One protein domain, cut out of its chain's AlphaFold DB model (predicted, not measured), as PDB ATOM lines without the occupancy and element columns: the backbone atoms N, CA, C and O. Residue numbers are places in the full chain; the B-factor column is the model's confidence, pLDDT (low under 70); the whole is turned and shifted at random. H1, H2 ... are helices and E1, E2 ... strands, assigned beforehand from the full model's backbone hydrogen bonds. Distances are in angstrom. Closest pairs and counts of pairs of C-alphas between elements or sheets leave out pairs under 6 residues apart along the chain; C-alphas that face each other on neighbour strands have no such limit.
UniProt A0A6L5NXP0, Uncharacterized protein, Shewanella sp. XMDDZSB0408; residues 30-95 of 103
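Overview. This is residues 30 to 95 of the 103 residues of an uncharacterized protein of Shewanella sp. XMDDZSB0408 (UniProt A0A6L5NXP0). A strongly twisted sheet, with the E2-E3 hairpin in its middle, has H1 over one face and H2 over the opposite one. The 66 printed residues include, in order, E1, H1, E2, E3, E4, H2; the class is mixed, helices and strands. The mixed sheet runs E1 E2 E3 E4. It is compact, radius of gyration of the C-alphas 11.7 A, spans 37 by 24 by 16 A.

Along the chain. E2 (51 to 57) spans 19.8 A, E3 (62 to 68) 19.1 A, E1 (30 to 32) 6.8 A, E4 (74 to 77) 9.4 A, H1 (38 to 45) 11.1 A and H2 (81 to 90) 14.4 A. C-alpha 30 is at (-96.896, -57.264, 32.417), C-alpha 90 at (-103.843, -60.134, 39.059).

Arrangement. E2, E3, E4 form a meander, each strand the antiparallel neighbour of the one before; N 53 and O 66 are 2.8 A apart, N 67 and O 75 2.8 A. E1, H1, E2 form a strand-helix-strand unit, two parallel strands joined through a helix, its crossover right-handed; N 31 and O 54 are 2.8 A apart. H1 is on the sheet at height 8.4 A, slantwise to the strands; the closest C-alphas of H1 and E2, His 41 and Val 55, are 7.1 A apart. H2, at height 9.9 A, runs across them; its closest C-alpha to E3, Val 84, is 7.3 A from that of Ile 63. Every O i to N i+4 pair in H1 and H2 is within hydrogen-bond range.

Size, cuts and confidence. The farthest C-alphas, Gln 71 and Lys 95, are 37.0 A apart. The printed part has no cut, its links between elements are tight, and no printed residue is under 70.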
ATOM      1  N   ILE A  30     -95.566 -57.681  32.857       94.44
ATOM      2  CA  ILE A  30     -96.896 -57.264  32.417       94.44
ATOM      3  C   ILE A  30     -96.909 -55.744  32.306       94.44
ATOM      4  O   ILE A  30     -96.529 -55.053  33.249       94.44
ATOM      5  N   ILE A  31     -97.354 -55.240  31.163       95.00
ATOM      6  CA  ILE A  31     -97.384 -53.826  30.817       95.00
ATOM      7  C   ILE A  31     -98.818 -53.459  30.445       95.00
ATOM      8  O   ILE A  31     -99.434 -54.132  29.626       95.00
ATOM      9  N   GLU A  32     -99.353 -52.389  31.026       94.75
ATOM     10  CA  GLU A  32    -100.633 -51.824  30.595       94.75
ATOM     11  C   GLU A  32    -100.420 -50.859  29.416       94.75
ATOM     12  O   GLU A  32     -99.637 -49.915  29.527       94.75
ATOM     13  N   CYS A  33    -101.127 -51.075  28.304       94.44
ATOM     14  CA  CYS A  33    -101.188 -50.173  27.151       94.44
ATOM     15  C   CYS A  33    -102.639 -50.147  26.657       94.44
ATOM     16  O   CYS A  33    -103.117 -51.109  26.067       94.44
ATOM     17  N   ASN A  34    -103.369 -49.078  26.970       93.75
ATOM     18  CA  ASN A  34    -104.787 -48.963  26.631       93.75
ATOM     19  C   ASN A  34    -104.948 -48.182  25.328       93.75
ATOM     20  O   ASN A  34    -104.425 -47.071  25.252       93.75
ATOM     21  N   ASP A  35    -105.701 -48.730  24.369       91.31
ATOM     22  CA  ASP A  35    -105.972 -48.085  23.071       91.31
ATOM     23  C   ASP A  35    -104.688 -47.712  22.308       91.31
ATOM     24  O   ASP A  35    -104.572 -46.676  21.654       91.31
ATOM     25  N   CYS A  36    -103.672 -48.558  22.458       90.25
ATOM     26  CA  CYS A  36    -102.392 -48.382  21.802       90.25
ATOM     27  C   CYS A  36    -102.432 -48.957  20.382       90.25
ATOM     28  O   CYS A  36    -103.003 -50.018  20.141       90.25
ATOM     29  N   SER A  37    -101.763 -48.291  19.443       89.31
ATOM     30  CA  SER A  37    -101.486 -48.865  18.127       89.31
ATOM     31  C   SER A  37    -100.465 -50.007  18.215       89.31
ATOM     32  O   SER A  37     -99.696 -50.108  19.179       89.31
ATOM     33  N   ASP A  38    -100.375 -50.826  17.165       85.62
ATOM     34  CA  ASP A  38     -99.378 -51.905  17.083       85.62
ATOM     35  C   ASP A  38     -97.935 -51.385  17.249       85.62
ATOM     36  O   ASP A  38     -97.106 -52.005  17.920       85.62
ATOM     37  N   GLU A  39     -97.628 -50.205  16.703       88.69
ATOM     38  CA  GLU A  39     -96.315 -49.571  16.871       88.69
ATOM     39  C   GLU A  39     -96.045 -49.178  18.328       88.69
ATOM     40  O   GLU A  39     -94.919 -49.316  18.818       88.69
ATOM     41  N   GLN A  40     -97.070 -48.710  19.044       90.44
ATOM     42  CA  GLN A  40     -96.966 -48.372  20.461       90.44
ATOM     43  C   GLN A  40     -96.776 -49.628  21.317       90.44
ATOM     44  O   GLN A  40     -95.925 -49.616  22.209       90.44
ATOM     45  N   HIS A  41     -97.461 -50.735  21.008       86.38
ATOM     46  CA  HIS A  41     -97.211 -52.033  21.650       86.38
ATOM     47  C   HIS A  41     -95.743 -52.437  21.519       86.38
ATOM     48  O   HIS A  41     -95.068 -52.683  22.522       86.38
ATOM     49  N   VAL A  42     -95.218 -52.415  20.292       86.75
ATOM     50  CA  VAL A  42     -93.817 -52.752  20.014       86.75
ATOM     51  C   VAL A  42     -92.856 -51.815  20.753       86.75
ATOM     52  O   VAL A  42     -91.877 -52.265  21.350       86.75
ATOM     53  N   ASN A  43     -93.126 -50.510  20.776       89.62
ATOM     54  CA  ASN A  43     -92.281 -49.556  21.496       89.62
ATOM     55  C   ASN A  43     -92.251 -49.805  23.006       89.62
ATOM     56  O   ASN A  43     -91.219 -49.582  23.637       89.62
ATOM     57  N   THR A  44     -93.343 -50.314  23.572       88.94
ATOM     58  CA  THR A  44     -93.438 -50.555  25.013       88.94
ATOM     59  C   THR A  44     -92.658 -51.806  25.442       88.94
ATOM     60  O   THR A  44     -92.157 -51.879  26.565       88.94
ATOM     61  N   ILE A  45     -92.474 -52.766  24.528       90.94
ATOM     62  CA  ILE A  45     -91.721 -54.002  24.790       90.94
ATOM     63  C   ILE A  45     -90.235 -53.938  24.397       90.94
ATOM     64  O   ILE A  45     -89.455 -54.750  24.885       90.94
ATOM     65  N   LYS A  46     -89.813 -52.975  23.560       86.12
ATOM     66  CA  LYS A  46     -88.441 -52.880  23.002       86.12
ATOM     67  C   LYS A  46     -87.307 -52.887  24.035       86.12
ATOM     68  O   LYS A  46     -86.213 -53.338  23.719       86.12
ATOM     69  N   ASN A  47     -87.558 -52.384  25.243       84.44
ATOM     70  CA  ASN A  47     -86.550 -52.261  26.305       84.44
ATOM     71  C   ASN A  47     -86.693 -53.324  27.405       84.44
ATOM     72  O   ASN A  47     -86.071 -53.202  28.460       84.44
ATOM     73  N   GLN A  48     -87.539 -54.334  27.198       90.50
ATOM     74  CA  GLN A  48     -87.724 -55.402  28.173       90.50
ATOM     75  C   GLN A  48     -86.597 -56.436  28.069       90.50
ATOM     76  O   GLN A  48     -86.070 -56.667  26.977       90.50
ATOM     77  N   PRO A  49     -86.208 -57.073  29.189       89.81
ATOM     78  CA  PRO A  49     -85.256 -58.173  29.150       89.81
ATOM     79  C   PRO A  49     -85.815 -59.348  28.334       89.81
ATOM     80  O   PRO A  49     -87.027 -59.472  28.146       89.81
ATOM     81  N   ALA A  50     -84.922 -60.231  27.883       91.38
ATOM     82  CA  ALA A  50     -85.321 -61.462  27.210       91.38
ATOM     83  C   ALA A  50     -86.291 -62.274  28.087       91.38
ATOM     84  O   ALA A  50     -86.075 -62.433  29.292       91.38
ATOM     85  N   GLY A  51     -87.362 -62.780  27.479       92.06
ATOM     86  CA  GLY A  51     -88.447 -63.460  28.180       92.06
ATOM     87  C   GLY A  51     -89.825 -63.156  27.603       92.06
ATOM     88  O   GLY A  51     -89.962 -62.525  26.556       92.06
ATOM     89  N   ASP A  52     -90.856 -63.632  28.296       93.88
ATOM     90  CA  ASP A  52     -92.245 -63.387  27.919       93.88
ATOM     91  C   ASP A  52     -92.739 -62.073  28.553       93.88
ATOM     92  O   ASP A  52     -92.596 -61.844  29.759       93.88
ATOM     93  N   VAL A  53     -93.340 -61.218  27.726       94.81
ATOM     94  CA  VAL A  53     -93.941 -59.934  28.099       94.81
ATOM     95  C   VAL A  53     -95.404 -59.939  27.679       94.81
ATOM     96  O   VAL A  53     -95.732 -60.262  26.539       94.81
ATOM     97  N   PHE A  54     -96.286 -59.552  28.592       95.25
ATOM     98  CA  PHE A  54     -97.709 -59.391  28.327       95.25
ATOM     99  C   PHE A  54     -98.059 -57.913  28.241       95.25
ATOM    100  O   PHE A  54     -97.741 -57.151  29.152       95.25
ATOM    101  N   VAL A  55     -98.743 -57.519  27.174       95.25
ATOM    102  CA  VAL A  55     -99.329 -56.188  27.022       95.25
ATOM    103  C   VAL A  55    -100.833 -56.322  27.214       95.25
ATOM    104  O   VAL A  55    -101.488 -57.087  26.505       95.25
ATOM    105  N   VAL A  56    -101.374 -55.630  28.212       95.38
ATOM    106  CA  VAL A  56    -102.803 -55.656  28.534       95.38
ATOM    107  C   VAL A  56    -103.468 -54.366  28.081       95.38
ATOM    108  O   VAL A  56    -103.016 -53.274  28.428       95.38
ATOM    109  N   ASP A  57    -104.570 -54.517  27.356       94.94
ATOM    110  CA  ASP A  57    -105.431 -53.419  26.935       94.94
ATOM    111  C   ASP A  57    -106.811 -53.616  27.569       94.94
ATOM    112  O   ASP A  57    -107.561 -54.536  27.226       94.94
ATOM    113  N   PHE A  58    -107.162 -52.755  28.520       95.19
ATOM    114  CA  PHE A  58    -108.454 -52.817  29.200       95.19
ATOM    115  C   PHE A  58    -109.596 -52.190  28.392       95.19
ATOM    116  O   PHE A  58    -110.753 -52.505  28.677       95.19
ATOM    117  N   VAL A  59    -109.296 -51.352  27.396       94.25
ATOM    118  CA  VAL A  59    -110.284 -50.744  26.492       94.25
ATOM    119  C   VAL A  59    -110.806 -51.810  25.534       94.25
ATOM    120  O   VAL A  59    -112.009 -52.068  25.484       94.25
ATOM    121  N   HIS A  60    -109.899 -52.521  24.862       93.44
ATOM    122  CA  HIS A  60    -110.255 -53.611  23.943       93.44
ATOM    123  C   HIS A  60    -110.450 -54.963  24.639       93.44
ATOM    124  O   HIS A  60    -111.031 -55.901  24.072       93.44
ATOM    125  N   ARG A  61    -110.050 -55.033  25.914       95.06
ATOM    126  CA  ARG A  61    -110.116 -56.202  26.795       95.06
ATOM    127  C   ARG A  61    -109.241 -57.349  26.294       95.06
ATOM    128  O   ARG A  61    -109.669 -58.503  26.332       95.06
ATOM    129  N   THR A  62    -108.044 -57.044  25.817       95.25
ATOM    130  CA  THR A  62    -107.123 -58.004  25.196       95.25
ATOM    131  C   THR A  62    -105.831 -58.170  25.994       95.25
ATOM    132  O   THR A  62    -105.451 -57.320  26.800       95.25
ATOM    133  N   ILE A  63    -105.176 -59.314  25.790       94.88
ATOM    134  CA  ILE A  63    -103.839 -59.628  26.299       94.88
ATOM    135  C   ILE A  63    -102.986 -60.080  25.124       94.88
ATOM    136  O   ILE A  63    -103.111 -61.220  24.670       94.88
ATOM    137  N   ASP A  64    -102.081 -59.224  24.683       94.31
ATOM    138  CA  ASP A  64    -101.055 -59.605  23.725       94.31
ATOM    139  C   ASP A  64     -99.851 -60.190  24.457       94.31
ATOM    140  O   ASP A  64     -99.384 -59.635  25.452       94.31
ATOM    141  N   LYS A  65     -99.320 -61.307  23.955       94.31
ATOM    142  CA  LYS A  65     -98.085 -61.900  24.462       94.31
ATOM    143  C   LYS A  65     -96.976 -61.731  23.438       94.31
ATOM    144  O   LYS A  65     -97.130 -62.071  22.267       94.31
ATOM    145  N   TYR A  66     -95.836 -61.254  23.910       93.62
ATOM    146  CA  TYR A  66     -94.619 -61.116  23.133       93.62
ATOM    147  C   TYR A  66     -93.504 -61.918  23.785       93.62
ATOM    148  O   TYR A  66     -93.305 -61.851  24.995       93.62
ATOM    149  N   ARG A  67     -92.754 -62.660  22.977       93.69
ATOM    150  CA  ARG A  67     -91.476 -63.237  23.380       93.69
ATOM    151  C   ARG A  67     -90.360 -62.323  22.914       93.69
ATOM    152  O   ARG A  67     -90.249 -62.069  21.717       93.69
ATOM    153  N   ILE A  68     -89.553 -61.848  23.854       93.38
ATOM    154  CA  ILE A  68     -88.353 -61.055  23.601       93.38
ATOM    155  C   ILE A  68     -87.160 -62.004  23.598       93.38
ATOM    156  O   ILE A  68     -86.938 -62.731  24.568       93.38
ATOM    157  N   PHE A  69     -86.407 -62.015  22.504       91.44
ATOM    158  CA  PHE A  69     -85.201 -62.824  22.370       91.44
ATOM    159  C   PHE A  69     -83.959 -62.016  22.750       91.44
ATOM    160  O   PHE A  69     -83.975 -60.781  22.816       91.44
ATOM    161  N   GLU A  70     -82.852 -62.720  22.980       83.06
ATOM    162  CA  GLU A  70     -81.547 -62.077  23.098       83.06
ATOM    163  C   GLU A  70     -81.289 -61.251  21.824       83.06
ATOM    164  O   GLU A  70     -81.554 -61.728  20.723       83.06
ATOM    165  N   GLN A  71     -80.801 -60.011  21.978       78.56
ATOM    166  CA  GLN A  71     -80.631 -58.986  20.920       78.56
ATOM    167  C   GLN A  71     -81.866 -58.109  20.617       78.56
ATOM    168  O   GLN A  71     -81.816 -57.287  19.705       78.56
ATOM    169  N   GLY A  72     -82.951 -58.214  21.395       75.69
ATOM    170  CA  GLY A  72     -84.073 -57.259  21.346       75.69
ATOM    171  C   GLY A  72     -85.055 -57.472  20.188       75.69
ATOM    172  O   GLY A  72     -85.972 -56.670  19.991       75.69
ATOM    173  N   SER A  73     -84.898 -58.561  19.430       89.75
ATOM    174  CA  SER A  73     -85.950 -59.025  18.529       89.75
ATOM    175  C   SER A  73     -87.135 -59.556  19.341       89.75
ATOM    176  O   SER A  73     -86.987 -60.021  20.474       89.75
ATOM    177  N   HIS A  74     -88.334 -59.454  18.772       92.44
ATOM    178  CA  HIS A  74     -89.560 -59.866  19.440       92.44
ATOM    179  C   HIS A  74     -90.486 -60.600  18.480       92.44
ATOM    180  O   HIS A  74     -90.487 -60.354  17.274       92.44
ATOM    181  N   GLN A  75     -91.305 -61.484  19.036       92.94
ATOM    182  CA  GLN A  75     -92.348 -62.188  18.306       92.94
ATOM    183  C   GLN A  75     -93.639 -62.150  19.113       92.94
ATOM    184  O   GLN A  75     -93.642 -62.513  20.289       92.94
ATOM    185  N   LYS A  76     -94.741 -61.741  18.477       92.75
ATOM    186  CA  LYS A  76     -96.079 -61.920  19.047       92.75
ATOM    187  C   LYS A  76     -96.425 -63.408  19.000       92.75
ATOM    188  O   LYS A  76     -96.329 -64.029  17.943       92.75
ATOM    189  N   ILE A  77     -96.779 -63.978  20.142       93.44
ATOM    190  CA  ILE A  77     -97.132 -65.392  20.300       93.44
ATOM    191  C   ILE A  77     -98.478 -65.510  21.013       93.44
ATOM    192  O   ILE A  77     -98.963 -64.553  21.614       93.44
ATOM    193  N   GLU A  78     -99.095 -66.684  20.950       93.12
ATOM    194  CA  GLU A  78    -100.382 -66.900  21.605       93.12
ATOM    195  C   GLU A  78    -100.238 -66.989  23.131       93.12
ATOM    196  O   GLU A  78     -99.342 -67.649  23.665       93.12
ATOM    197  N   SER A  79    -101.161 -66.328  23.832       93.25
ATOM    198  CA  SER A  79    -101.350 -66.480  25.275       93.25
ATOM    199  C   SER A  79    -102.084 -67.789  25.559       93.25
ATOM    200  O   SER A  79    -103.178 -68.019  25.046       93.25
ATOM    201  N   SER A  80    -101.535 -68.630  26.431       93.19
ATOM    202  CA  SER A  80    -102.245 -69.811  26.924       93.19
ATOM    203  C   SER A  80    -103.431 -69.416  27.809       93.19
ATOM    204  O   SER A  80    -103.434 -68.371  28.468       93.19
ATOM    205  N   LEU A  81    -104.418 -70.310  27.918       93.19
ATOM    206  CA  LEU A  81    -105.563 -70.112  28.811       93.19
ATOM    207  C   LEU A  81    -105.129 -69.866  30.266       93.19
ATOM    208  O   LEU A  81    -105.690 -69.010  30.947       93.19
ATOM    209  N   SER A  82    -104.113 -70.590  30.738       94.06
ATOM    210  CA  SER A  82    -103.606 -70.445  32.106       94.06
ATOM    211  C   SER A  82    -103.001 -69.064  32.374       94.06
ATOM    212  O   SER A  82    -103.224 -68.494  33.442       94.06
ATOM    213  N   GLU A  83    -102.309 -68.484  31.390       94.69
ATOM    214  CA  GLU A  83    -101.740 -67.135  31.480       94.69
ATOM    215  C   GLU A  83    -102.845 -66.082  31.495       94.69
ATOM    216  O   GLU A  83    -102.835 -65.198  32.351       94.69
ATOM    217  N   VAL A  84    -103.851 -66.223  30.625       95.12
ATOM    218  CA  VAL A  84    -105.026 -65.340  30.610       95.12
ATOM    219  C   VAL A  84    -105.748 -65.369  31.959       95.12
ATOM    220  O   VAL A  84    -106.098 -64.317  32.495       95.12
ATOM    221  N   ILE A  85    -105.951 -66.554  32.546       95.50
ATOM    222  CA  ILE A  85    -106.572 -66.693  33.872       95.50
ATOM    223  C   ILE A  85    -105.713 -66.015  34.945       95.50
ATOM    224  O   ILE A  85    -106.241 -65.245  35.746       95.50
ATOM    225  N   ASN A  86    -104.399 -66.257  34.949       95.19
ATOM    226  CA  ASN A  86    -103.483 -65.675  35.930       95.19
ATOM    227  C   ASN A  86    -103.475 -64.138  35.864       95.19
ATOM    228  O   ASN A  86    -103.582 -63.465  36.889       95.19
ATOM    229  N   ILE A  87    -103.419 -63.570  34.659       95.31
ATOM    230  CA  ILE A  87    -103.437 -62.119  34.454       95.31
ATOM    231  C   ILE A  87    -104.777 -61.530  34.904       95.31
ATOM    232  O   ILE A  87    -104.797 -60.538  35.632       95.31
ATOM    233  N   ASN A  88    -105.899 -62.169  34.568       96.31
ATOM    234  CA  ASN A  88    -107.213 -61.742  35.055       96.31
ATOM    235  C   ASN A  88    -107.311 -61.771  36.587       96.31
ATOM    236  O   ASN A  88    -107.914 -60.876  37.174       96.31
ATOM    237  N   GLN A  89    -106.701 -62.756  37.253       95.69
ATOM    238  CA  GLN A  89    -106.638 -62.791  38.717       95.69
ATOM    239  C   GLN A  89    -105.823 -61.616  39.273       95.69
ATOM    240  O   GLN A  89    -106.276 -60.953  40.207       95.69
ATOM    241  N   LYS A  90    -104.667 -61.297  38.670       94.62
ATOM    242  CA  LYS A  90    -103.843 -60.134  39.059       94.62
ATOM    243  C   LYS A  90    -104.602 -58.809  38.925       94.62
ATOM    244  O   LYS A  90    -104.473 -57.936  39.782       94.62
ATOM    245  N   PHE A  91    -105.443 -58.677  37.900       95.62
ATOM    246  CA  PHE A  91    -106.253 -57.477  37.655       95.62
ATOM    247  C   PHE A  91    -107.719 -57.605  38.073       95.62
ATOM    248  O   PHE A  91    -108.550 -56.813  37.630       95.62
ATOM    249  N   ALA A  92    -108.062 -58.528  38.977       94.88
ATOM    250  CA  ALA A  92    -109.449 -58.727  39.409       94.88
ATOM    251  C   ALA A  92    -110.102 -57.431  39.943       94.88
ATOM    252  O   ALA A  92    -111.299 -57.203  39.762       94.88
ATOM    253  N   HIS A  93    -109.299 -56.536  40.529       95.25
ATOM    254  CA  HIS A  93    -109.728 -55.223  41.016       95.25
ATOM    255  C   HIS A  93    -110.295 -54.300  39.918       95.25
ATOM    256  O   HIS A  93    -111.129 -53.448  40.222       95.25
ATOM    257  N   ARG A  94    -109.897 -54.478  38.647       91.94
ATOM    258  CA  ARG A  94    -110.415 -53.710  37.500       91.94
ATOM    259  C   ARG A  94    -111.847 -54.096  37.126       91.94
ATOM    260  O   ARG A  94    -112.490 -53.346  36.403       91.94
ATOM    261  N   LYS A  95    -112.345 -55.253  37.594       92.44
ATOM    262  CA  LYS A  95    -113.667 -55.814  37.246       92.44
ATOM    263  C   LYS A  95    -113.892 -55.991  35.733       92.44
ATOM    264  O   LYS A  95    -115.031 -56.087  35.280       92.44
TER     265      LYS A  95